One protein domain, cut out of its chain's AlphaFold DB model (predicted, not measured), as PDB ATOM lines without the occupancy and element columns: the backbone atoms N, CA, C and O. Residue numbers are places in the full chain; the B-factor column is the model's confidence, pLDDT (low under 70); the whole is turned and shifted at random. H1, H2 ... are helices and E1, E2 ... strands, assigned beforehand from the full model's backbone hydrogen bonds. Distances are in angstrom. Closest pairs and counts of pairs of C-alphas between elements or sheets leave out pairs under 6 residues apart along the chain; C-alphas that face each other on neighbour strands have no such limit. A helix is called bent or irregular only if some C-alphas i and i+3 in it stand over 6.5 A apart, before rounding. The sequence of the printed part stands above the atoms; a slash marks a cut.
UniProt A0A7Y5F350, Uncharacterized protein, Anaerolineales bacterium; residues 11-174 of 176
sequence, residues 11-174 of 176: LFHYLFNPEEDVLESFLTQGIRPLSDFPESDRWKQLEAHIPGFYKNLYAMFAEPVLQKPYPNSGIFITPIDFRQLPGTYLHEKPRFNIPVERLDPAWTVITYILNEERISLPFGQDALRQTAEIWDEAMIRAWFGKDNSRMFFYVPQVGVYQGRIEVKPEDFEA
ATOM      1  N   LEU A  11     -23.074  53.331 -23.187       92.81
ATOM      2  CA  LEU A  11     -23.121  52.192 -22.282       92.81
ATOM      3  C   LEU A  11     -22.712  50.921 -23.029       92.81
ATOM      4  O   LEU A  11     -22.969  50.759 -24.217       92.81
ATOM      5  N   PHE A  12     -22.093  49.997 -22.314       91.38
ATOM      6  CA  PHE A  12     -21.487  48.801 -22.864       91.38
ATOM      7  C   PHE A  12     -22.242  47.554 -22.427       91.38
ATOM      8  O   PHE A  12     -22.541  47.387 -21.243       91.38
ATOM      9  N   HIS A  13     -22.490  46.648 -23.367       88.75
ATOM     10  CA  HIS A  13     -22.927  45.289 -23.065       88.75
ATOM     11  C   HIS A  13     -21.831  44.297 -23.452       88.75
ATOM     12  O   HIS A  13     -21.532  44.156 -24.634       88.75
ATOM     13  N   TYR A  14     -21.234  43.615 -22.475       84.94
ATOM     14  CA  TYR A  14     -20.150  42.657 -22.708       84.94
ATOM     15  C   TYR A  14     -20.680  41.240 -22.936       84.94
ATOM     16  O   TYR A  14     -21.558  40.769 -22.214       84.94
ATOM     17  N   LEU A  15     -20.095  40.536 -23.905       80.06
ATOM     18  CA  LEU A  15     -20.429  39.155 -24.239       80.06
ATOM     19  C   LEU A  15     -19.432  38.194 -23.588       80.06
ATOM     20  O   LEU A  15     -18.236  38.229 -23.871       80.06
ATOM     21  N   PHE A  16     -19.918  37.294 -22.734       70.25
ATOM     22  CA  PHE A  16     -19.047  36.330 -22.054       70.25
ATOM     23  C   PHE A  16     -18.632  35.151 -22.931       70.25
ATOM     24  O   PHE A  16     -17.451  34.792 -22.928       70.25
ATOM     25  N   ASN A  17     -19.595  34.601 -23.673       65.81
ATOM     26  CA  ASN A  17     -19.448  33.472 -24.586       65.81
ATOM     27  C   ASN A  17     -20.121  33.852 -25.916       65.81
ATOM     28  O   ASN A  17     -21.322  33.630 -26.071       65.81
ATOM     29  N   PRO A  18     -19.394  34.520 -26.824       62.16
ATOM     30  CA  PRO A  18     -19.921  34.932 -28.118       62.16
ATOM     31  C   PRO A  18     -20.028  33.705 -29.035       62.16
ATOM     32  O   PRO A  18     -19.118  33.410 -29.804       62.16
ATOM     33  N   GLU A  19     -21.116  32.952 -28.922       66.50
ATOM     34  CA  GLU A  19     -21.513  32.026 -29.985       66.50
ATOM     35  C   GLU A  19     -22.127  32.846 -31.141       66.50
ATOM     36  O   GLU A  19     -22.674  33.933 -30.929       66.50
ATOM     37  N   GLU A  20     -21.968  32.385 -32.383       62.69
ATOM     38  CA  GLU A  20     -22.375  33.135 -33.587       62.69
ATOM     39  C   GLU A  20     -23.893  33.412 -33.609       62.69
ATOM     40  O   GLU A  20     -24.332  34.502 -33.980       62.69
ATOM     41  N   ASP A  21     -24.685  32.476 -33.080       67.25
ATOM     42  CA  ASP A  21     -26.139  32.576 -32.909       67.25
ATOM     43  C   ASP A  21     -26.552  33.646 -31.878       67.25
ATOM     44  O   ASP A  21     -27.601  34.284 -32.010       67.25
ATOM     45  N   VAL A  22     -25.723  33.887 -30.862       68.62
ATOM     46  CA  VAL A  22     -25.958  34.914 -29.839       68.62
ATOM     47  C   VAL A  22     -25.820  36.308 -30.444       68.62
ATOM     48  O   VAL A  22     -26.661  37.172 -30.184       68.62
ATOM     49  N   LEU A  23     -24.796  36.534 -31.271       76.94
ATOM     50  CA  LEU A  23     -24.594  37.820 -31.939       76.94
ATOM     51  C   LEU A  23     -25.733  38.128 -32.919       76.94
ATOM     52  O   LEU A  23     -26.304  39.219 -32.872       76.94
ATOM     53  N   GLU A  24     -26.102  37.163 -33.763       78.38
ATOM     54  CA  GLU A  24     -27.219  37.310 -34.704       78.38
ATOM     55  C   GLU A  24     -28.543  37.589 -33.970       78.38
ATOM     56  O   GLU A  24     -29.323  38.461 -34.366       78.38
ATOM     57  N   SER A  25     -28.775  36.915 -32.842       78.62
ATOM     58  CA  SER A  25     -29.939  37.156 -31.988       78.62
ATOM     59  C   SER A  25     -29.988  38.594 -31.462       78.62
ATOM     60  O   SER A  25     -31.039  39.232 -31.533       78.62
ATOM     61  N   PHE A  26     -28.866  39.157 -31.002       82.88
ATOM     62  CA  PHE A  26     -28.827  40.554 -30.554       82.88
ATOM     63  C   PHE A  26     -29.077  41.549 -31.686       82.88
ATOM     64  O   PHE A  26     -29.820  42.509 -31.492       82.88
ATOM     65  N   LEU A  27     -28.511  41.314 -32.870       85.25
ATOM     66  CA  LEU A  27     -28.704  42.192 -34.028       85.25
ATOM     67  C   LEU A  27     -30.143  42.150 -34.566       85.25
ATOM     68  O   LEU A  27     -30.642  43.149 -35.074       85.25
ATOM     69  N   THR A  28     -30.827  41.010 -34.447       80.00
ATOM     70  CA  THR A  28     -32.203  40.845 -34.947       80.00
ATOM     71  C   THR A  28     -33.271  41.219 -33.919       80.00
ATOM     72  O   THR A  28     -34.308  41.773 -34.285       80.00
ATOM     73  N   GLN A  29     -33.048  40.918 -32.638       78.81
ATOM     74  CA  GLN A  29     -34.042  41.089 -31.568       78.81
ATOM     75  C   GLN A  29     -33.752  42.278 -30.645       78.81
ATOM     76  O   GLN A  29     -34.611  42.653 -29.840       78.81
ATOM     77  N   GLY A  30     -32.566  42.876 -30.750       82.38
ATOM     78  CA  GLY A  30     -32.057  43.851 -29.796       82.38
ATOM     79  C   GLY A  30     -31.603  43.217 -28.478       82.38
ATOM     80  O   GLY A  30     -31.826  42.035 -28.193       82.38
ATOM     81  N   ILE A  31     -30.975  44.029 -27.631       82.31
ATOM     82  CA  ILE A  31     -30.597  43.642 -26.271       82.31
ATOM     83  C   ILE A  31     -31.835  43.758 -25.382       82.31
ATOM     84  O   ILE A  31     -32.324  44.850 -25.091       82.31
ATOM     85  N   ARG A  32     -32.358  42.611 -24.953       73.56
ATOM     86  CA  ARG A  32     -33.601  42.516 -24.176       73.56
ATOM     87  C   ARG A  32     -33.335  42.422 -22.677       73.56
ATOM     88  O   ARG A  32     -32.370  41.765 -22.300       73.56
ATOM     89  N   PRO A  33     -34.194  42.991 -21.821       68.38
ATOM     90  CA  PRO A  33     -34.014  42.873 -20.391       68.38
ATOM     91  C   PRO A  33     -34.220  41.408 -19.913       68.38
ATOM     92  O   PRO A  33     -34.955  40.665 -20.555       68.38
ATOM     93  N   LEU A  34     -33.673  40.960 -18.767       57.94
ATOM     94  CA  LEU A  34     -33.883  39.590 -18.224       57.94
ATOM     95  C   LEU A  34     -35.356  39.326 -17.884       57.94
ATOM     96  O   LEU A  34     -35.754  38.186 -17.664       57.94
ATOM     97  N   SER A  35     -36.188  40.356 -17.819       50.94
ATOM     98  CA  SER A  35     -37.635  40.196 -17.700       50.94
ATOM     99  C   SER A  35     -38.317  39.693 -18.956       50.94
ATOM    100  O   SER A  35     -39.409  39.151 -18.860       50.94
ATOM    101  N   ASP A  36     -37.672  39.832 -20.111       52.25
ATOM    102  CA  ASP A  36     -38.161  39.302 -21.384       52.25
ATOM    103  C   ASP A  36     -37.709  37.844 -21.589       52.25
ATOM    104  O   ASP A  36     -38.072  37.196 -22.570       52.25
ATOM    105  N   PHE A  37     -36.906  37.302 -20.665       57.28
ATOM    106  CA  PHE A  37     -36.371  35.945 -20.742       57.28
ATOM    107  C   PHE A  37     -37.364  34.802 -20.441       57.28
ATOM    108  O   PHE A  37     -37.211  33.774 -21.102       57.28
ATOM    109  N   PRO A  38     -38.372  34.895 -19.540       52.25
ATOM    110  CA  PRO A  38     -39.247  33.755 -19.233       52.25
ATOM    111  C   PRO A  38     -40.103  33.304 -20.429       52.25
ATOM    112  O   PRO A  38     -40.571  32.167 -20.460       52.25
ATOM    113  N   GLU A  39     -40.255  34.147 -21.453       51.84
ATOM    114  CA  GLU A  39     -41.023  33.807 -22.650       51.84
ATOM    115  C   GLU A  39     -40.221  33.101 -23.751       51.84
ATOM    116  O   GLU A  39     -40.827  32.611 -24.708       51.84
ATOM    117  N   SER A  40     -38.892  32.994 -23.627       51.00
ATOM    118  CA  SER A  40     -38.058  32.327 -24.637       51.00
ATOM    119  C   SER A  40     -38.232  30.804 -24.607       51.00
ATOM    120  O   SER A  40     -38.290  30.196 -23.538       51.00
ATOM    121  N   ASP A  41     -38.243  30.162 -25.777       53.97
ATOM    122  CA  ASP A  41     -38.378  28.701 -25.876       53.97
ATOM    123  C   ASP A  41     -37.222  27.958 -25.192       53.97
ATOM    124  O   ASP A  41     -37.442  26.964 -24.500       53.97
ATOM    125  N   ARG A  42     -35.993  28.483 -25.298       54.31
ATOM    126  CA  ARG A  42     -34.809  27.951 -24.598       54.31
ATOM    127  C   ARG A  42     -34.983  28.016 -23.078       54.31
ATOM    128  O   ARG A  42     -34.555  27.111 -22.368       54.31
ATOM    129  N   TRP A  43     -35.640  29.059 -22.578       59.34
ATOM    130  CA  TRP A  43     -35.906  29.236 -21.151       59.34
ATOM    131  C   TRP A  43     -37.079  28.405 -20.657       59.34
ATOM    132  O   TRP A  43     -36.968  27.802 -19.596       59.34
ATOM    133  N   LYS A  44     -38.148  28.282 -21.443       61.28
ATOM    134  CA  LYS A  44     -39.252  27.350 -21.170       61.28
ATOM    135  C   LYS A  44     -38.744  25.913 -21.090       61.28
ATOM    136  O   LYS A  44     -39.143  25.170 -20.199       61.28
ATOM    137  N   GLN A  45     -37.809  25.542 -21.966       62.78
ATOM    138  CA  GLN A  45     -37.114  24.260 -21.884       62.78
ATOM    139  C   GLN A  45     -36.284  24.155 -20.599       62.78
ATOM    140  O   GLN A  45     -36.434  23.176 -19.877       62.78
ATOM    141  N   LEU A  46     -35.451  25.144 -20.267       58.72
ATOM    142  CA  LEU A  46     -34.644  25.120 -19.038       58.72
ATOM    143  C   LEU A  46     -35.490  25.050 -17.760       58.72
ATOM    144  O   LEU A  46     -35.185  24.241 -16.891       58.72
ATOM    145  N   GLU A  47     -36.566  25.827 -17.658       63.38
ATOM    146  CA  GLU A  47     -37.496  25.810 -16.522       63.38
ATOM    147  C   GLU A  47     -38.246  24.469 -16.426       63.38
ATOM    148  O   GLU A  47     -38.466  23.963 -15.329       63.38
ATOM    149  N   ALA A  48     -38.575  23.836 -17.559       75.81
ATOM    150  CA  ALA A  48     -39.153  22.490 -17.565       75.81
ATOM    151  C   ALA A  48     -38.170  21.415 -17.065       75.81
ATOM    152  O   ALA A  48     -38.597  20.438 -16.449       75.81
ATOM    153  N   HIS A  49     -36.866  21.582 -17.311       72.62
ATOM    154  CA  HIS A  49     -35.829  20.649 -16.853       72.62
ATOM    155  C   HIS A  49     -35.351  20.944 -15.425       72.62
ATOM    156  O   HIS A  49     -34.955  20.026 -14.708       72.62
ATOM    157  N   ILE A  50     -35.379  22.210 -15.005       68.75
ATOM    158  CA  ILE A  50     -34.939  22.679 -13.688       68.75
ATOM    159  C   ILE A  50     -35.973  23.690 -13.161       68.75
ATOM    160  O   ILE A  50     -35.779  24.903 -13.283       68.75
ATOM    161  N   PRO A  51     -37.078  23.210 -12.564       75.44
ATOM    162  CA  PRO A  51     -38.130  24.084 -12.060       75.44
ATOM    163  C   PRO A  51     -37.620  25.049 -10.987       75.44
ATOM    164  O   PRO A  51     -36.900  24.662 -10.063       75.44
ATOM    165  N   GLY A  52     -38.017  26.314 -11.088       66.00
ATOM    166  CA  GLY A  52     -37.600  27.387 -10.194       66.00
ATOM    167  C   GLY A  52     -36.222  27.966 -10.505       66.00
ATOM    168  O   GLY A  52     -35.779  28.852  -9.773       66.00
ATOM    169  N   PHE A  53     -35.543  27.521 -11.569       66.56
ATOM    170  CA  PHE A  53     -34.242  28.065 -11.955       66.56
ATOM    171  C   PHE A  53     -34.337  29.558 -12.260       66.56
ATOM    172  O   PHE A  53     -33.532  30.315 -11.721       66.56
ATOM    173  N   TYR A  54     -35.348  30.013 -13.012       60.41
ATOM    174  CA  TYR A  54     -35.536  31.448 -13.268       60.41
ATOM    175  C   TYR A  54     -35.801  32.227 -11.982       60.41
ATOM    176  O   TYR A  54     -35.183  33.261 -11.757       60.41
ATOM    177  N   LYS A  55     -36.683  31.725 -11.111       61.09
ATOM    178  CA  LYS A  55     -36.994  32.388  -9.839       61.09
ATOM    179  C   LYS A  55     -35.752  32.508  -8.959       61.09
ATOM    180  O   LYS A  55     -35.533  33.559  -8.373       61.09
ATOM    181  N   ASN A  56     -34.930  31.464  -8.902       62.66
ATOM    182  CA  ASN A  56     -33.680  31.471  -8.150       62.66
ATOM    183  C   ASN A  56     -32.637  32.383  -8.804       62.66
ATOM    184  O   ASN A  56     -31.950  33.110  -8.102       62.66
ATOM    185  N   LEU A  57     -32.532  32.391 -10.133       60.19
ATOM    186  CA  LEU A  57     -31.627  33.260 -10.885       60.19
ATOM    187  C   LEU A  57     -32.041  34.732 -10.701       60.19
ATOM    188  O   LEU A  57     -31.234  35.574 -10.326       60.19
ATOM    189  N   TYR A  58     -33.325  35.045 -10.827       55.44
ATOM    190  CA  TYR A  58     -33.870  36.365 -10.531       55.44
ATOM    191  C   TYR A  58     -33.642  36.758  -9.063       55.44
ATOM    192  O   TYR A  58     -33.088  37.819  -8.811       55.44
ATOM    193  N   ALA A  59     -33.971  35.900  -8.093       57.19
ATOM    194  CA  ALA A  59     -33.794  36.182  -6.662       57.19
ATOM    195  C   ALA A  59     -32.320  36.314  -6.237       57.19
ATOM    196  O   ALA A  59     -31.985  37.100  -5.356       57.19
ATOM    197  N   MET A  60     -31.410  35.561  -6.859       51.75
ATOM    198  CA  MET A  60     -29.977  35.642  -6.564       51.75
ATOM    199  C   MET A  60     -29.296  36.820  -7.264       51.75
ATOM    200  O   MET A  60     -28.316  37.341  -6.734       51.75
ATOM    201  N   PHE A  61     -29.768  37.222  -8.450       52.09
ATOM    202  CA  PHE A  61     -29.008  38.119  -9.330       52.09
ATOM    203  C   PHE A  61     -29.723  39.432  -9.674       52.09
ATOM    204  O   PHE A  61     -29.056  40.457  -9.789       52.09
ATOM    205  N   ALA A  62     -31.048  39.433  -9.829       50.62
ATOM    206  CA  ALA A  62     -31.830  40.619 -10.188       50.62
ATOM    207  C   ALA A  62     -32.482  41.280  -8.962       50.62
ATOM    208  O   ALA A  62     -32.378  42.487  -8.791       50.62
ATOM    209  N   GLU A  63     -33.087  40.515  -8.056       48.94
ATOM    210  CA  GLU A  63     -33.780  41.028  -6.865       48.94
ATOM    211  C   GLU A  63     -32.867  41.833  -5.915       48.94
ATOM    212  O   GLU A  63     -33.247  42.941  -5.533       48.94
ATOM    213  N   PRO A  64     -31.617  41.415  -5.611       46.62
ATOM    214  CA  PRO A  64     -30.697  42.225  -4.809       46.62
ATOM    215  C   PRO A  64     -30.232  43.480  -5.557       46.62
ATOM    216  O   PRO A  64     -29.648  44.382  -4.956       46.62
ATOM    217  N   VAL A  65     -30.462  43.530  -6.878       44.50
ATOM    218  CA  VAL A  65     -30.123  44.631  -7.780       44.50
ATOM    219  C   VAL A  65     -31.264  45.667  -7.913       44.50
ATOM    220  O   VAL A  65     -31.046  46.784  -8.383       44.50
ATOM    221  N   LEU A  66     -32.467  45.366  -7.423       42.81
ATOM    222  CA  LEU A  66     -33.666  46.174  -7.643       42.81
ATOM    223  C   LEU A  66     -34.357  46.498  -6.315       42.81
ATOM    224  O   LEU A  66     -35.101  45.686  -5.776       42.81
ATOM    225  N   GLN A  67     -34.160  47.704  -5.778       41.47
ATOM    226  CA  GLN A  67     -35.010  48.204  -4.690       41.47
ATOM    227  C   GLN A  67     -35.896  49.351  -5.196       41.47
ATOM    228  O   GLN A  67     -35.386  50.384  -5.624       41.47
ATOM    229  N   LYS A  68     -37.225  49.150  -5.082       39.06
ATOM    230  CA  LYS A  68     -38.379  49.844  -5.721       39.06
ATOM    231  C   LYS A  68     -38.779  49.252  -7.086       39.06
ATOM    232  O   LYS A  68     -37.930  48.647  -7.733       39.06
ATOM    233  N   PRO A  69     -40.076  49.301  -7.475       38.44
ATOM    234  CA  PRO A  69     -40.668  48.306  -8.361       38.44
ATOM    235  C   PRO A  69     -40.277  48.579  -9.810       38.44
ATOM    236  O   PRO A  69     -41.008  49.203 -10.574       38.44
ATOM    237  N   TYR A  70     -39.112  48.077 -10.181       39.59
ATOM    238  CA  TYR A  70     -38.757  47.805 -11.556       39.59
ATOM    239  C   TYR A  70     -39.104  46.329 -11.763       39.59
ATOM    240  O   TYR A  70     -38.298  45.472 -11.408       39.59
ATOM    241  N   PRO A  71     -40.311  45.993 -12.265       33.78
ATOM    242  CA  PRO A  71     -40.714  44.597 -12.478       33.78
ATOM    243  C   PRO A  71     -39.751  43.860 -13.420       33.78
ATOM    244  O   PRO A  71     -39.742  42.634 -13.471       33.78
ATOM    245  N   ASN A  72     -38.911  44.627 -14.125       36.94
ATOM    246  CA  ASN A  72     -38.139  44.194 -15.256       36.94
ATOM    247  C   ASN A  72     -36.660  44.585 -15.117       36.94
ATOM    248  O   ASN A  72     -36.331  45.760 -15.260       36.94
ATOM    249  N   SER A  73     -35.755  43.635 -14.844       32.78
ATOM    250  CA  SER A  73     -34.316  43.901 -14.986       32.78
ATOM    251  C   SER A  73     -33.494  42.662 -15.296       32.78
ATOM    252  O   SER A  73     -33.545  41.674 -14.560       32.78
ATOM    253  N   GLY A  74     -32.665  42.799 -16.326       48.78
ATOM    254  CA  GLY A  74     -31.364  42.153 -16.472       48.78
ATOM    255  C   GLY A  74     -30.913  42.131 -17.930       48.78
ATOM    256  O   GLY A  74     -31.604  42.671 -18.755       48.78
ATOM    257  N   ILE A  75     -29.759  41.563 -18.255       55.78
ATOM    258  CA  ILE A  75     -28.874  42.073 -19.305       55.78
ATOM    259  C   ILE A  75     -28.532  43.524 -18.980       55.78
ATOM    260  O   ILE A  75     -29.229  44.469 -19.325       55.78
ATOM    261  N   PHE A  76     -27.461  43.682 -18.215       68.12
ATOM    262  CA  PHE A  76     -27.012  44.986 -17.770       68.12
ATOM    263  C   PHE A  76     -26.127  45.606 -18.846       68.12
ATOM    264  O   PHE A  76     -25.230  44.960 -19.395       68.12
ATOM    265  N   ILE A  77     -26.398  46.873 -19.127       83.31
ATOM    266  CA  ILE A  77     -25.487  47.770 -19.827       83.31
ATOM    267  C   ILE A  77     -24.732  48.569 -18.768       83.31
ATOM    268  O   ILE A  77     -25.287  48.880 -17.713       83.31
ATOM    269  N   THR A  78     -23.467  48.890 -18.996       88.06
ATOM    270  CA  THR A  78     -22.649  49.614 -18.017       88.06
ATOM    271  C   THR A  78     -21.913  50.775 -18.654       88.06
ATOM    272  O   THR A  78     -21.417  50.627 -19.759       88.06
ATOM    273  N   PRO A  79     -21.790  51.928 -17.989       90.44
ATOM    274  CA  PRO A  79     -20.923  52.987 -18.490       90.44
ATOM    275  C   PRO A  79     -19.440  52.662 -18.302       90.44
ATOM    276  O   PRO A  79     -18.605  53.340 -18.885       90.44
ATOM    277  N   ILE A  80     -19.078  51.653 -17.507       89.44
ATOM    278  CA  ILE A  80     -17.678  51.302 -17.256       89.44
ATOM    279  C   ILE A  80     -17.066  50.667 -18.510       89.44
ATOM    280  O   ILE A  80     -17.459  49.580 -18.937       89.44
ATOM    281  N   ASP A  81     -16.065  51.334 -19.075       91.06
ATOM    282  CA  ASP A  81     -15.256  50.842 -20.179       91.06
ATOM    283  C   ASP A  81     -14.129  49.936 -19.653       91.06
ATOM    284  O   ASP A  81     -13.017  50.374 -19.352       91.06
ATOM    285  N   PHE A  82     -14.389  48.631 -19.595       87.88
ATOM    286  CA  PHE A  82     -13.384  47.632 -19.214       87.88
ATOM    287  C   PHE A  82     -12.214  47.497 -20.184       87.88
ATOM    288  O   PHE A  82     -11.181  46.937 -19.803       87.88
ATOM    289  N   ARG A  83     -12.291  48.040 -21.404       88.38
ATOM    290  CA  ARG A  83     -11.103  48.085 -22.264       88.38
ATOM    291  C   ARG A  83     -10.032  48.996 -21.681       88.38
ATOM    292  O   ARG A  83      -8.855  48.744 -21.893       88.38
ATOM    293  N   GLN A  84     -10.417  49.981 -20.871       89.25
ATOM    294  CA  GLN A  84      -9.481  50.821 -20.120       89.25
ATOM    295  C   GLN A  84      -8.929  50.123 -18.861       89.25
ATOM    296  O   GLN A  84      -8.078  50.677 -18.174       89.25
ATOM    297  N   LEU A  85      -9.390  48.905 -18.544       86.31
ATOM    298  CA  LEU A  85      -9.045  48.162 -17.331       86.31
ATOM    299  C   LEU A  85      -8.352  46.824 -17.647       86.31
ATOM    300  O   LEU A  85      -8.951  45.757 -17.451       86.31
ATOM    301  N   PRO A  86      -7.075  46.836 -18.081       87.44
ATOM    302  CA  PRO A  86      -6.331  45.604 -18.323       87.44
ATOM    303  C   PRO A  86      -6.268  44.727 -17.067       87.44
ATOM    304  O   PRO A  86      -6.234  45.225 -15.933       87.44
ATOM    305  N   GLY A  87      -6.283  43.410 -17.283       80.56
ATOM    306  CA  GLY A  87      -6.286  42.392 -16.227       80.56
ATOM    307  C   GLY A  87      -7.660  42.092 -15.615       80.56
ATOM    308  O   GLY A  87      -7.755  41.235 -14.740       80.56
ATOM    309  N   THR A  88      -8.727  42.766 -16.056       79.19
ATOM    310  CA  THR A  88     -10.104  42.388 -15.701       79.19
ATOM    311  C   THR A  88     -10.647  41.338 -16.671       79.19
ATOM    312  O   THR A  88     -10.281  41.321 -17.845       79.19
ATOM    313  N   TYR A  89     -11.566  40.483 -16.210       77.31
ATOM    314  CA  TYR A  89     -12.168  39.428 -17.042       77.31
ATOM    315  C   TYR A  89     -12.895  39.961 -18.292       77.31
ATOM    316  O   TYR A  89     -13.020  39.247 -19.284       77.31
ATOM    317  N   LEU A  90     -13.373  41.209 -18.245       81.88
ATOM    318  CA  LEU A  90     -14.116  41.865 -19.323       81.88
ATOM    319  C   LEU A  90     -13.231  42.643 -20.309       81.88
ATOM    320  O   LEU A  90     -13.739  43.086 -21.335       81.88
ATOM    321  N   HIS A  91     -11.934  42.806 -20.026       86.94
ATOM    322  CA  HIS A  91     -11.024  43.642 -20.818       86.94
ATOM    323  C   HIS A  91     -10.987  43.256 -22.304       86.94
ATOM    324  O   HIS A  91     -11.099  44.114 -23.177       86.94
ATOM    325  N   GLU A  92     -10.878  41.956 -22.570       87.50
ATOM    326  CA  GLU A  92     -10.717  41.387 -23.914       87.50
ATOM    327  C   GLU A  92     -12.044  40.868 -24.482       87.50
ATOM    328  O   GLU A  92     -12.094  40.327 -25.585       87.50
ATOM    329  N   LYS A  93     -13.147  40.998 -23.733       85.19
ATOM    330  CA  LYS A  93     -14.439  40.458 -24.156       85.19
ATOM    331  C   LYS A  93     -15.041  41.312 -25.275       85.19
ATOM    332  O   LYS A  93     -14.984  42.543 -25.197       85.19
ATOM    333  N   PRO A  94     -15.669  40.686 -26.288       89.12
ATOM    334  CA  PRO A  94     -16.472  41.425 -27.249       89.12
ATOM    335  C   PRO A  94     -17.598  42.175 -26.548       89.12
ATOM    336  O   PRO A  94     -18.079  41.751 -25.490       89.12
ATOM    337  N   ARG A  95     -18.044  43.275 -27.146       91.12
ATOM    338  CA  ARG A  95     -19.104  44.097 -26.564       91.12
ATOM    339  C   ARG A  95     -19.916  44.835 -27.613       91.12
ATOM    340  O   ARG A  95     -19.442  45.068 -28.720       91.12
ATOM    341  N   PHE A  96     -21.099  45.273 -27.210       92.69
ATOM    342  CA  PHE A  96     -21.812  46.355 -27.875       92.69
ATOM    343  C   PHE A  96     -21.499  47.684 -27.199       92.69
ATOM    344  O   PHE A  96     -21.563  47.782 -25.972       92.69
ATOM    345  N   ASN A  97     -21.188  48.694 -28.002       95.00
ATOM    346  CA  ASN A  97     -20.993  50.078 -27.614       95.00
ATOM    347  C   ASN A  97     -22.249  50.888 -27.969       95.00
ATOM    348  O   ASN A  97     -22.434  51.296 -29.111       95.00
ATOM    349  N   ILE A  98     -23.145  51.073 -27.002       93.69
ATOM    350  CA  ILE A  98     -24.499  51.595 -27.213       93.69
ATOM    351  C   ILE A  98     -24.505  53.093 -26.897       93.69
ATOM    352  O   ILE A  98     -24.322  53.457 -25.731       93.69
ATOM    353  N   PRO A  99     -24.756  53.976 -27.871       94.56
ATOM    354  CA  PRO A  99     -24.854  55.403 -27.608       94.56
ATOM    355  C   PRO A  99     -26.030  55.731 -26.690       94.56
ATOM    356  O   PRO A  99     -27.141  55.210 -26.849       94.56
ATOM    357  N   VAL A 100     -25.787  56.610 -25.721       92.69
ATOM    358  CA  VAL A 100     -26.762  56.970 -24.679       92.69
ATOM    359  C   VAL A 100     -28.038  57.587 -25.241       92.69
ATOM    360  O   VAL A 100     -29.100  57.416 -24.651       92.69
ATOM    361  N   GLU A 101     -27.968  58.260 -26.388       92.12
ATOM    362  CA  GLU A 101     -29.119  58.868 -27.060       92.12
ATOM    363  C   GLU A 101     -30.143  57.852 -27.586       92.12
ATOM    364  O   GLU A 101     -31.263  58.238 -27.913       92.12
ATOM    365  N   ARG A 102     -29.785  56.565 -27.669       90.50
ATOM    366  CA  ARG A 102     -30.715  55.498 -28.079       90.50
ATOM    367  C   ARG A 102     -31.511  54.915 -26.921       90.50
ATOM    368  O   ARG A 102     -32.443  54.148 -27.149       90.50
ATOM    369  N   LEU A 103     -31.133  55.236 -25.690       88.31
ATOM    370  CA  LEU A 103     -31.818  54.767 -24.496       88.31
ATOM    371  C   LEU A 103     -32.943  55.735 -24.162       88.31
ATOM    372  O   LEU A 103     -32.725  56.943 -24.088       88.31
ATOM    373  N   ASP A 104     -34.142  55.207 -23.932       85.94
ATOM    374  CA  ASP A 104     -35.264  56.033 -23.504       85.94
ATOM    375  C   ASP A 104     -35.062  56.439 -22.032       85.94
ATOM    376  O   ASP A 104     -35.085  55.568 -21.152       85.94
ATOM    377  N   PRO A 105     -34.870  57.736 -21.723       85.38
ATOM    378  CA  PRO A 105     -34.645  58.194 -20.356       85.38
ATOM    379  C   PRO A 105     -35.860  57.999 -19.438       85.38
ATOM    380  O   PRO A 105     -35.688  57.967 -18.223       85.38
ATOM    381  N   ALA A 106     -37.074  57.849 -19.980       81.69
ATOM    382  CA  ALA A 106     -38.267  57.546 -19.190       81.69
ATOM    383  C   ALA A 106     -38.296  56.086 -18.716       81.69
ATOM    384  O   ALA A 106     -38.911  55.777 -17.694       81.69
ATOM    385  N   TRP A 107     -37.616  55.199 -19.443       78.00
ATOM    386  CA  TRP A 107     -37.582  53.763 -19.171       78.00
ATOM    387  C   TRP A 107     -36.222  53.260 -18.708       78.00
ATOM    388  O   TRP A 107     -36.092  52.070 -18.433       78.00
ATOM    389  N   THR A 108     -35.237  54.149 -18.592       80.69
ATOM    390  CA  THR A 108     -33.872  53.823 -18.184       80.69
ATOM    391  C   THR A 108     -33.529  54.517 -16.868       80.69
ATOM    392  O   THR A 108     -33.933  55.652 -16.616       80.69
ATOM    393  N   VAL A 109     -32.740  53.861 -16.021       81.50
ATOM    394  CA  VAL A 109     -32.153  54.441 -14.804       81.50
ATOM    395  C   VAL A 109     -30.685  54.047 -14.687       81.50
ATOM    396  O   VAL A 109     -30.318  52.916 -15.010       81.50
ATOM    397  N   ILE A 110     -29.840  54.954 -14.190       84.31
ATOM    398  CA  ILE A 110     -28.480  54.597 -13.765       84.31
ATOM    399  C   ILE A 110     -28.522  54.220 -12.299       84.31
ATOM    400  O   ILE A 110     -29.058  54.944 -11.464       84.31
ATOM    401  N   THR A 111     -27.928  53.084 -11.982       78.31
ATOM    402  CA  THR A 111     -27.888  52.556 -10.630       78.31
ATOM    403  C   THR A 111     -26.467  52.172 -10.261       78.31
ATOM    404  O   THR A 111     -25.774  51.563 -11.072       78.31
ATOM    405  N   TYR A 112     -26.031  52.509  -9.050       78.56
ATOM    406  CA  TYR A 112     -24.703  52.161  -8.546       78.56
ATOM    407  C   TYR A 112     -24.692  51.826  -7.046       78.56
ATOM    408  O   TYR A 112     -25.678  52.092  -6.361       78.56
ATOM    409  N   ILE A 113     -23.609  51.217  -6.538       74.81
ATOM    410  CA  ILE A 113     -23.492  50.786  -5.125       74.81
ATOM    411  C   ILE A 113     -22.353  51.501  -4.388       74.81
ATOM    412  O   ILE A 113     -21.199  51.098  -4.495       74.81
ATOM    413  N   LEU A 114     -22.660  52.502  -3.569       79.75
ATOM    414  CA  LEU A 114     -21.675  53.257  -2.791       79.75
ATOM    415  C   LEU A 114     -21.856  52.976  -1.295       79.75
ATOM    416  O   LEU A 114     -22.970  53.050  -0.795       79.75
ATOM    417  N   ASN A 115     -20.772  52.673  -0.572       79.62
ATOM    418  CA  ASN A 115     -20.813  52.348   0.867       79.62
ATOM    419  C   ASN A 115     -21.827  51.243   1.225       79.62
ATOM    420  O   ASN A 115     -22.532  51.348   2.218       79.62
ATOM    421  N   GLU A 116     -21.909  50.199   0.391       71.19
ATOM    422  CA  GLU A 116     -22.877  49.089   0.516       71.19
ATOM    423  C   GLU A 116     -24.350  49.486   0.310       71.19
ATOM    424  O   GLU A 116     -25.229  48.627   0.313       71.19
ATOM    425  N   GLU A 117     -24.624  50.759   0.022       68.19
ATOM    426  CA  GLU A 117     -25.949  51.257  -0.319       68.19
ATOM    427  C   GLU A 117     -26.126  51.366  -1.832       68.19
ATOM    428  O   GLU A 117     -25.242  51.814  -2.567       68.19
ATOM    429  N   ARG A 118     -27.310  50.986  -2.315       71.31
ATOM    430  CA  ARG A 118     -27.693  51.201  -3.709       71.31
ATOM    431  C   ARG A 118     -28.273  52.600  -3.886       71.31
ATOM    432  O   ARG A 118     -29.239  52.967  -3.222       71.31
ATOM    433  N   ILE A 119     -27.774  53.306  -4.891       79.19
ATOM    434  CA  ILE A 119     -28.285  54.600  -5.329       79.19
ATOM    435  C   ILE A 119     -28.782  54.472  -6.770       79.19
ATOM    436  O   ILE A 119     -28.071  53.967  -7.638       79.19
ATOM    437  N   SER A 120     -30.002  54.945  -7.026       80.62
ATOM    438  CA  SER A 120     -30.595  55.011  -8.364       80.62
ATOM    439  C   SER A 120     -30.882  56.459  -8.733       80.62
ATOM    440  O   SER A 120     -31.493  57.196  -7.959       80.62
ATOM    441  N   LEU A 121     -30.452  56.851  -9.926       82.12
ATOM    442  CA  LEU A 121     -30.648  58.175 -10.495       82.12
ATOM    443  C   LEU A 121     -31.472  58.060 -11.787       82.12
ATOM    444  O   LEU A 121     -31.276  57.102 -12.547       82.12
ATOM    445  N   PRO A 122     -32.367  59.028 -12.065       85.50
ATOM    446  CA  PRO A 122     -32.999  59.142 -13.375       85.50
ATOM    447  C   PRO A 122     -31.940  59.140 -14.479       85.50
ATOM    448  O   PRO A 122     -30.896  59.781 -14.334       85.50
ATOM    449  N   PHE A 123     -32.184  58.410 -15.566       87.44
ATOM    450  CA  PHE A 123     -31.223  58.364 -16.661       87.44
ATOM    451  C   PHE A 123     -31.127  59.720 -17.362       87.44
ATOM    452  O   PHE A 123     -32.131  60.336 -17.718       87.44
ATOM    453  N   GLY A 124     -29.898  60.191 -17.552       89.31
ATOM    454  CA  GLY A 124     -29.611  61.474 -18.173       89.31
ATOM    455  C   GLY A 124     -28.136  61.842 -18.055       89.31
ATOM    456  O   GLY A 124     -27.383  61.224 -17.300       89.31
ATOM    457  N   GLN A 125     -27.727  62.869 -18.796       92.69
ATOM    458  CA  GLN A 125     -26.328  63.306 -18.861       92.69
ATOM    459  C   GLN A 125     -25.765  63.732 -17.500       92.69
ATOM    460  O   GLN A 125     -24.636  63.377 -17.171       92.69
ATOM    461  N   ASP A 126     -26.553  64.425 -16.675       91.31
ATOM    462  CA  ASP A 126     -26.108  64.818 -15.335       91.31
ATOM    463  C   ASP A 126     -25.862  63.604 -14.434       91.31
ATOM    464  O   ASP A 126     -24.843  63.553 -13.748       91.31
ATOM    465  N   ALA A 127     -26.742  62.598 -14.484       89.62
ATOM    466  CA  ALA A 127     -26.572  61.363 -13.726       89.62
ATOM    467  C   ALA A 127     -25.344  60.575 -14.201       89.62
ATOM    468  O   ALA A 127     -24.560  60.105 -13.377       89.62
ATOM    469  N   LEU A 128     -25.133  60.463 -15.516       91.62
ATOM    470  CA  LEU A 128     -23.955  59.813 -16.098       91.62
ATOM    471  C   LEU A 128     -22.655  60.522 -15.697       91.62
ATOM    472  O   LEU A 128     -21.708  59.860 -15.282       91.62
ATOM    473  N   ARG A 129     -22.618  61.859 -15.752       91.62
ATOM    474  CA  ARG A 129     -21.453  62.642 -15.317       91.62
ATOM    475  C   ARG A 129     -21.189  62.467 -13.824       91.62
ATOM    476  O   ARG A 129     -20.076  62.122 -13.448       91.62
ATOM    477  N   GLN A 130     -22.211  62.651 -12.986       88.81
ATOM    478  CA  GLN A 130     -22.086  62.527 -11.532       88.81
ATOM    479  C   GLN A 130     -21.549  61.150 -11.136       88.81
ATOM    480  O   GLN A 130     -20.690  61.023 -10.271       88.81
ATOM    481  N   THR A 131     -22.063  60.101 -11.765       85.00
ATOM    482  CA  THR A 131     -21.644  58.734 -11.453       85.00
ATOM    483  C   THR A 131     -20.242  58.420 -11.962       85.00
ATOM    484  O   THR A 131     -19.484  57.774 -11.240       85.00
ATOM    485  N   ALA A 132     -19.856  58.942 -13.130       88.69
ATOM    486  CA  ALA A 132     -18.492  58.836 -13.642       88.69
ATOM    487  C   ALA A 132     -17.456  59.567 -12.767       88.69
ATOM    488  O   ALA A 132     -16.306  59.143 -12.707       88.69
ATOM    489  N   GLU A 133     -17.854  60.636 -12.074       89.00
ATOM    490  CA  GLU A 133     -17.011  61.349 -11.103       89.00
ATOM    491  C   GLU A 133     -16.851  60.590  -9.776       89.00
ATOM    492  O   GLU A 133     -15.828  60.735  -9.109       89.00
ATOM    493  N   ILE A 134     -17.845  59.783  -9.387       87.00
ATOM    494  CA  ILE A 134     -17.816  58.984  -8.150       87.00
ATOM    495  C   ILE A 134     -16.943  57.735  -8.316       87.00
ATOM    496  O   ILE A 134     -16.215  57.379  -7.394       87.00
ATOM    497  N   TRP A 135     -17.038  57.049  -9.458       84.62
ATOM    498  CA  TRP A 135     -16.355  55.774  -9.690       84.62
ATOM    499  C   TRP A 135     -15.039  55.949 -10.431       84.62
ATOM    500  O   TRP A 135     -15.002  55.985 -11.662       84.62
ATOM    501  N   ASP A 136     -13.951  55.983  -9.667       87.38
ATOM    502  CA  ASP A 136     -12.603  55.924 -10.218       87.38
ATOM    503  C   ASP A 136     -12.126  54.483 -10.498       87.38
ATOM    504  O   ASP A 136     -12.769  53.483 -10.156       87.38
ATOM    505  N   GLU A 137     -10.954  54.378 -11.130       88.75
ATOM    506  CA  GLU A 137     -10.305  53.100 -11.433       88.75
ATOM    507  C   GLU A 137     -10.129  52.210 -10.205       88.75
ATOM    508  O   GLU A 137     -10.390  51.004 -10.254       88.75
ATOM    509  N   ALA A 138      -9.646  52.795  -9.112       88.06
ATOM    510  CA  ALA A 138      -9.266  52.065  -7.918       88.06
ATOM    511  C   ALA A 138     -10.499  51.445  -7.256       88.06
ATOM    512  O   ALA A 138     -10.464  50.275  -6.871       88.06
ATOM    513  N   MET A 139     -11.602  52.189  -7.193       86.50
ATOM    514  CA  MET A 139     -12.885  51.716  -6.684       86.50
ATOM    515  C   MET A 139     -13.452  50.584  -7.540       86.50
ATOM    516  O   MET A 139     -13.894  49.572  -6.990       86.50
ATOM    517  N   ILE A 140     -13.401  50.710  -8.870       84.00
ATOM    518  CA  ILE A 140     -13.873  49.656  -9.780       84.00
ATOM    519  C   ILE A 140     -13.021  48.395  -9.606       84.00
ATOM    520  O   ILE A 140     -13.556  47.309  -9.396       84.00
ATOM    521  N   ARG A 141     -11.690  48.513  -9.613       83.88
ATOM    522  CA  ARG A 141     -10.795  47.359  -9.418       83.88
ATOM    523  C   ARG A 141     -10.986  46.702  -8.054       83.88
ATOM    524  O   ARG A 141     -11.048  45.476  -7.979       83.88
ATOM    525  N   ALA A 142     -11.116  47.498  -6.995       81.62
ATOM    526  CA  ALA A 142     -11.389  46.995  -5.653       81.62
ATOM    527  C   ALA A 142     -12.726  46.246  -5.597       81.62
ATOM    528  O   ALA A 142     -12.804  45.209  -4.945       81.62
ATOM    529  N   TRP A 143     -13.758  46.728  -6.297       76.06
ATOM    530  CA  TRP A 143     -15.042  46.037  -6.408       76.06
ATOM    531  C   TRP A 143     -14.889  44.645  -7.025       76.06
ATOM    532  O   TRP A 143     -15.334  43.666  -6.431       76.06
ATOM    533  N   PHE A 144     -14.208  44.541  -8.170       70.00
ATOM    534  CA  PHE A 144     -13.983  43.250  -8.828       70.00
ATOM    535  C   PHE A 144     -13.105  42.314  -7.995       70.00
ATOM    536  O   PHE A 144     -13.391  41.126  -7.924       70.00
ATOM    537  N   GLY A 145     -12.102  42.842  -7.293       68.19
ATOM    538  CA  GLY A 145     -11.232  42.047  -6.425       68.19
ATOM    539  C   GLY A 145     -11.919  41.429  -5.196       68.19
ATOM    540  O   GLY A 145     -11.314  40.564  -4.563       68.19
ATOM    541  N   LYS A 146     -13.149  41.841  -4.840       65.44
ATOM    542  CA  LYS A 146     -13.887  41.303  -3.679       65.44
ATOM    543  C   LYS A 146     -14.430  39.888  -3.901       65.44
ATOM    544  O   LYS A 146     -14.503  39.130  -2.938       65.44
ATOM    545  N   ASP A 147     -14.817  39.531  -5.125       53.28
ATOM    546  CA  ASP A 147     -15.330  38.193  -5.447       53.28
ATOM    547  C   ASP A 147     -15.161  37.873  -6.942       53.28
ATOM    548  O   ASP A 147     -15.985  38.233  -7.780       53.28
ATOM    549  N   ASN A 148     -14.099  37.130  -7.261       50.97
ATOM    550  CA  ASN A 148     -13.789  36.689  -8.626       50.97
ATOM    551  C   ASN A 148     -14.572  35.432  -9.059       50.97
ATOM    552  O   ASN A 148     -14.390  34.953 -10.178       50.97
ATOM    553  N   SER A 149     -15.385  34.842  -8.174       47.25
ATOM    554  CA  SER A 149     -16.040  33.545  -8.405       47.25
ATOM    555  C   SER A 149     -17.447  33.661  -8.995       47.25
ATOM    556  O   SER A 149     -17.974  32.692  -9.543       47.25
ATOM    557  N   ARG A 150     -18.070  34.842  -8.907       44.84
ATOM    558  CA  ARG A 150     -19.455  35.059  -9.338       44.84
ATOM    559  C   ARG A 150     -19.492  35.870 -10.624       44.84
ATOM    560  O   ARG A 150     -19.275  37.076 -10.615       44.84
ATOM    561  N   MET A 151     -19.886  35.208 -11.712       42.09
ATOM    562  CA  MET A 151     -20.072  35.791 -13.052       42.09
ATOM    563  C   MET A 151     -21.013  37.016 -13.112       42.09
ATOM    564  O   MET A 151     -21.073  37.671 -14.147       42.09
ATOM    565  N   PHE A 152     -21.748  37.335 -12.038       47.81
ATOM    566  CA  PHE A 152     -22.807  38.351 -12.028       47.81
ATOM    567  C   PHE A 152     -22.610  39.512 -11.035       47.81
ATOM    568  O   PHE A 152     -23.534  40.304 -10.857       47.81
ATOM    569  N   PHE A 153     -21.415  39.710 -10.459       50.56
ATOM    570  CA  PHE A 153     -21.027  41.036  -9.935       50.56
ATOM    571  C   PHE A 153     -20.697  41.947 -11.116       50.56
ATOM    572  O   PHE A 153     -19.545  42.279 -11.365       50.56
ATOM    573  N   TYR A 154     -21.709  42.262 -11.922       54.03
ATOM    574  CA  TYR A 154     -21.447  42.697 -13.286       54.03
ATOM    575  C   TYR A 154     -20.685  44.011 -13.339       54.03
ATOM    576  O   TYR A 154     -19.875  44.188 -14.235       54.03
ATOM    577  N   VAL A 155     -20.941  44.913 -12.389       60.94
ATOM    578  CA  VAL A 155     -20.304  46.224 -12.270       60.94
ATOM    579  C   VAL A 155     -20.916  46.970 -11.089       60.94
ATOM    580  O   VAL A 155     -22.111  46.816 -10.827       60.94
ATOM    581  N   PRO A 156     -20.155  47.847 -10.420       67.44
ATOM    582  CA  PRO A 156     -20.718  48.730  -9.412       67.44
ATOM    583  C   PRO A 156     -21.702  49.765  -9.973       67.44
ATOM    584  O   PRO A 156     -22.373  50.408  -9.177       67.44
ATOM    585  N   GLN A 157     -21.788  49.932 -11.300       73.19
ATOM    586  CA  GLN A 157     -22.643  50.898 -11.985       73.19
ATOM    587  C   GLN A 157     -23.296  50.284 -13.234       73.19
ATOM    588  O   GLN A 157     -22.602  49.841 -14.148       73.19
ATOM    589  N   VAL A 158     -24.627  50.298 -13.307       77.25
ATOM    590  CA  VAL A 158     -25.422  49.702 -14.393       77.25
ATOM    591  C   VAL A 158     -26.536  50.632 -14.866       77.25
ATOM    592  O   VAL A 158     -27.142  51.348 -14.070       77.25
ATOM    593  N   GLY A 159     -26.831  50.584 -16.162       74.19
ATOM    594  CA  GLY A 159     -28.099  51.029 -16.720       74.19
ATOM    595  C   GLY A 159     -29.124  49.903 -16.621       74.19
ATOM    596  O   GLY A 159     -28.887  48.795 -17.107       74.19
ATOM    597  N   VAL A 160     -30.253  50.181 -15.978       72.56
ATOM    598  CA  VAL A 160     -31.438  49.312 -15.982       72.56
ATOM    599  C   VAL A 160     -32.457  49.943 -16.913       72.56
ATOM    600  O   VAL A 160     -32.681  51.146 -16.818       72.56
ATOM    601  N   TYR A 161     -33.057  49.155 -17.798       70.19
ATOM    602  CA  TYR A 161     -33.959  49.647 -18.834       70.19
ATOM    603  C   TYR A 161     -35.169  48.726 -19.019       70.19
ATOM    604  O   TYR A 161     -35.139  47.557 -18.624       70.19
ATOM    605  N   GLN A 162     -36.235  49.252 -19.627       68.31
ATOM    606  CA  GLN A 162     -37.374  48.463 -20.104       68.31
ATOM    607  C   GLN A 162     -37.465  48.482 -21.630       68.31
ATOM    608  O   GLN A 162     -37.080  49.456 -22.274       68.31
ATOM    609  N   GLY A 163     -38.016  47.404 -22.196       68.44
ATOM    610  CA  GLY A 163     -38.083  47.200 -23.641       68.44
ATOM    611  C   GLY A 163     -36.740  46.782 -24.240       68.44
ATOM    612  O   GLY A 163     -35.729  46.690 -23.553       68.44
ATOM    613  N   ARG A 164     -36.728  46.494 -25.541       79.12
ATOM    614  CA  ARG A 164     -35.503  46.118 -26.260       79.12
ATOM    615  C   ARG A 164     -34.658  47.351 -26.584       79.12
ATOM    616  O   ARG A 164     -35.197  48.357 -27.040       79.12
ATOM    617  N   ILE A 165     -33.343  47.235 -26.434       86.12
ATOM    618  CA  ILE A 165     -32.392  48.200 -26.995       86.12
ATOM    619  C   ILE A 165     -32.016  47.719 -28.388       86.12
ATOM    620  O   ILE A 165     -31.471  46.628 -28.549       86.12
ATOM    621  N   GLU A 166     -32.300  48.531 -29.398       88.94
ATOM    622  CA  GLU A 166     -31.835  48.257 -30.751       88.94
ATOM    623  C   GLU A 166     -30.314  48.444 -30.830       88.94
ATOM    624  O   GLU A 166     -29.781  49.500 -30.473       88.94
ATOM    625  N   VAL A 167     -29.626  47.410 -31.312       90.38
ATOM    626  CA  VAL A 167     -28.193  47.440 -31.611       90.38
ATOM    627  C   VAL A 167     -27.959  47.082 -33.065       90.38
ATOM    628  O   VAL A 167     -28.738  46.355 -33.679       90.38
ATOM    629  N   LYS A 168     -26.875  47.613 -33.608       93.25
ATOM    630  CA  LYS A 168     -26.492  47.522 -35.009       93.25
ATOM    631  C   LYS A 168     -25.091  46.925 -35.136       93.25
ATOM    632  O   LYS A 168     -24.330  46.951 -34.165       93.25
ATOM    633  N   PRO A 169     -24.712  46.411 -36.320       93.56
ATOM    634  CA  PRO A 169     -23.376  45.861 -36.532       93.56
ATOM    635  C   PRO A 169     -22.251  46.842 -36.185       93.56
ATOM    636  O   PRO A 169     -21.237  46.421 -35.640       93.56
ATOM    637  N   GLU A 170     -22.430  48.143 -36.435       95.12
ATOM    638  CA  GLU A 170     -21.442  49.176 -36.097       95.12
ATOM    639  C   GLU A 170     -21.248  49.412 -34.591       95.12
ATOM    640  O   GLU A 170     -20.235  49.981 -34.192       95.12
ATOM    641  N   ASP A 171     -22.186  48.966 -33.753       93.81
ATOM    642  CA  ASP A 171     -22.037  49.033 -32.299       93.81
ATOM    643  C   ASP A 171     -21.189  47.878 -31.771       93.81
ATOM    644  O   ASP A 171     -20.730  47.917 -30.629       93.81
ATOM    645  N   PHE A 172     -21.034  46.815 -32.562       92.75
ATOM    646  CA  PHE A 172     -20.313  45.632 -32.140       92.75
ATOM    647  C   PHE A 172     -18.815  45.836 -32.304       92.75
ATOM    648  O   PHE A 172     -18.296  46.093 -33.390       92.75
ATOM    649  N   GLU A 173     -18.099  45.635 -31.208       91.94
ATOM    650  CA  GLU A 173     -16.654  45.622 -31.208       91.94
ATOM    651  C   GLU A 173     -16.179  44.222 -30.804       91.94
ATOM    652  O   GLU A 173     -16.459  43.744 -29.698       91.94
ATOM    653  N   ALA A 174     -15.438  43.571 -31.704       85.81
ATOM    654  CA  ALA A 174     -14.813  42.282 -31.429       85.81
ATOM    655  C   ALA A 174     -13.854  42.372 -30.223       85.81
ATOM    656  O   ALA A 174     -13.394  43.458 -29.854       85.81
TER     657      ALA A 174
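AT A GLANCE: This is residues 11 to 174 of the 176 residues of an uncharacterized protein of Anaerolineales bacterium (UniProt A0A7Y5F350). A small sheet, E4, E3 and E5, has helix H4 along one face, and a separate two-strand ladder, E1 and E2, lies beyond E5; at the far end of the longest axis H2 and H3 form an L-shaped arm that reaches the sheet only at residues 64 to 65. H1 and H5 stand apart from the other helices, and long loops fill much of the rest. The printed part has 164 residues, with five named helices and five named strands in the order E1 H1 H2 H3 E2 E3 E4 H4 H5 E5; both sheets, E4 - E3 - E5 and E1 - E2, are antiparallel. The class is mixed, with 78 residues, under half, in named elements. The whole is compact, with a radius of gyration of the C-alphas of 15.7 A and spans of 44 by 34 by 34 A.

IN THESE COORDINATES: E1, residues 11 to 14, begins at C-alpha 11 at (-23.121, 52.192, -22.282). H1 is residues 20 to 29, 14.3 A long, and H2 residues 41 to 49. H3, residues 53 to 65, spans 17.6 A and is irregular, but only just: C-alphas 60 and 63 are 6.6 A apart. E2 is residues 95 to 99, E3 residues 108 to 114, 19.6 A, and E4 residues 117 to 122, 16.8 A. H4 is residues 125 to 134, 14.3 A, and H5 residues 137 to 145. E5, residues 157 to 161, ends at C-alpha 161 at (-33.959, 49.647, -18.834).

HOW THE PARTS SIT: E3 is the inner strand. E3 and E4 form a hairpin, with N 112 and O 119 at 2.9 A; E3 and E5 are antiparallel, with N 109 and O 160 at 2.8 A. H4 is on this sheet in two layers, helix on one face, at a height over the sheet of 9.6 A; it lies over E3 and only just over E4, with 3 C-alphas, and runs along the strands, at 16 degrees to E3 on the local plane. Its closest C-alphas to E3 are those of Ala 127 and Ile 110, 7.0 A. E4, H4 H5 and E5 form a split strand-helix-strand unit, two strands running the same way with E3 between them, and its crossover is right-handed. H5 is not on the sheet, and H3 only grazes it with residues 64 to 65. E1 and E2 pair antiparallel, with N 13 and O 96 at 3.0 A; the closest C-alphas of E1 and E5, Leu 11 and Gly 159, are 7.6 A apart. H2 and H3 only just touch, only at the corner, with 3 pairs of C-alphas within 8 A, through residues 53 to 54 of H3 alone; Glu 47 and Phe 53 have the closest C-alphas, 6.0 A. Every O i to N i+4 pair is within hydrogen-bond range in H1, H2, H4 and H5, but 6 of 9 in H3.

THE WHOLE: The C-alphas farthest apart, His 49 and Asp 126, are 45.3 A apart. The printed part has no cut. The links H1 to H2, H3 to E2 and H5 to E5 are long. Residues 172 to 173 pair antiparallel with 95 to 96 of E2. The mean pLDDT of the printed part is 73.5, and 62 residues are under 70, among them 33 to 47, 52 to 76 and 145 to 156.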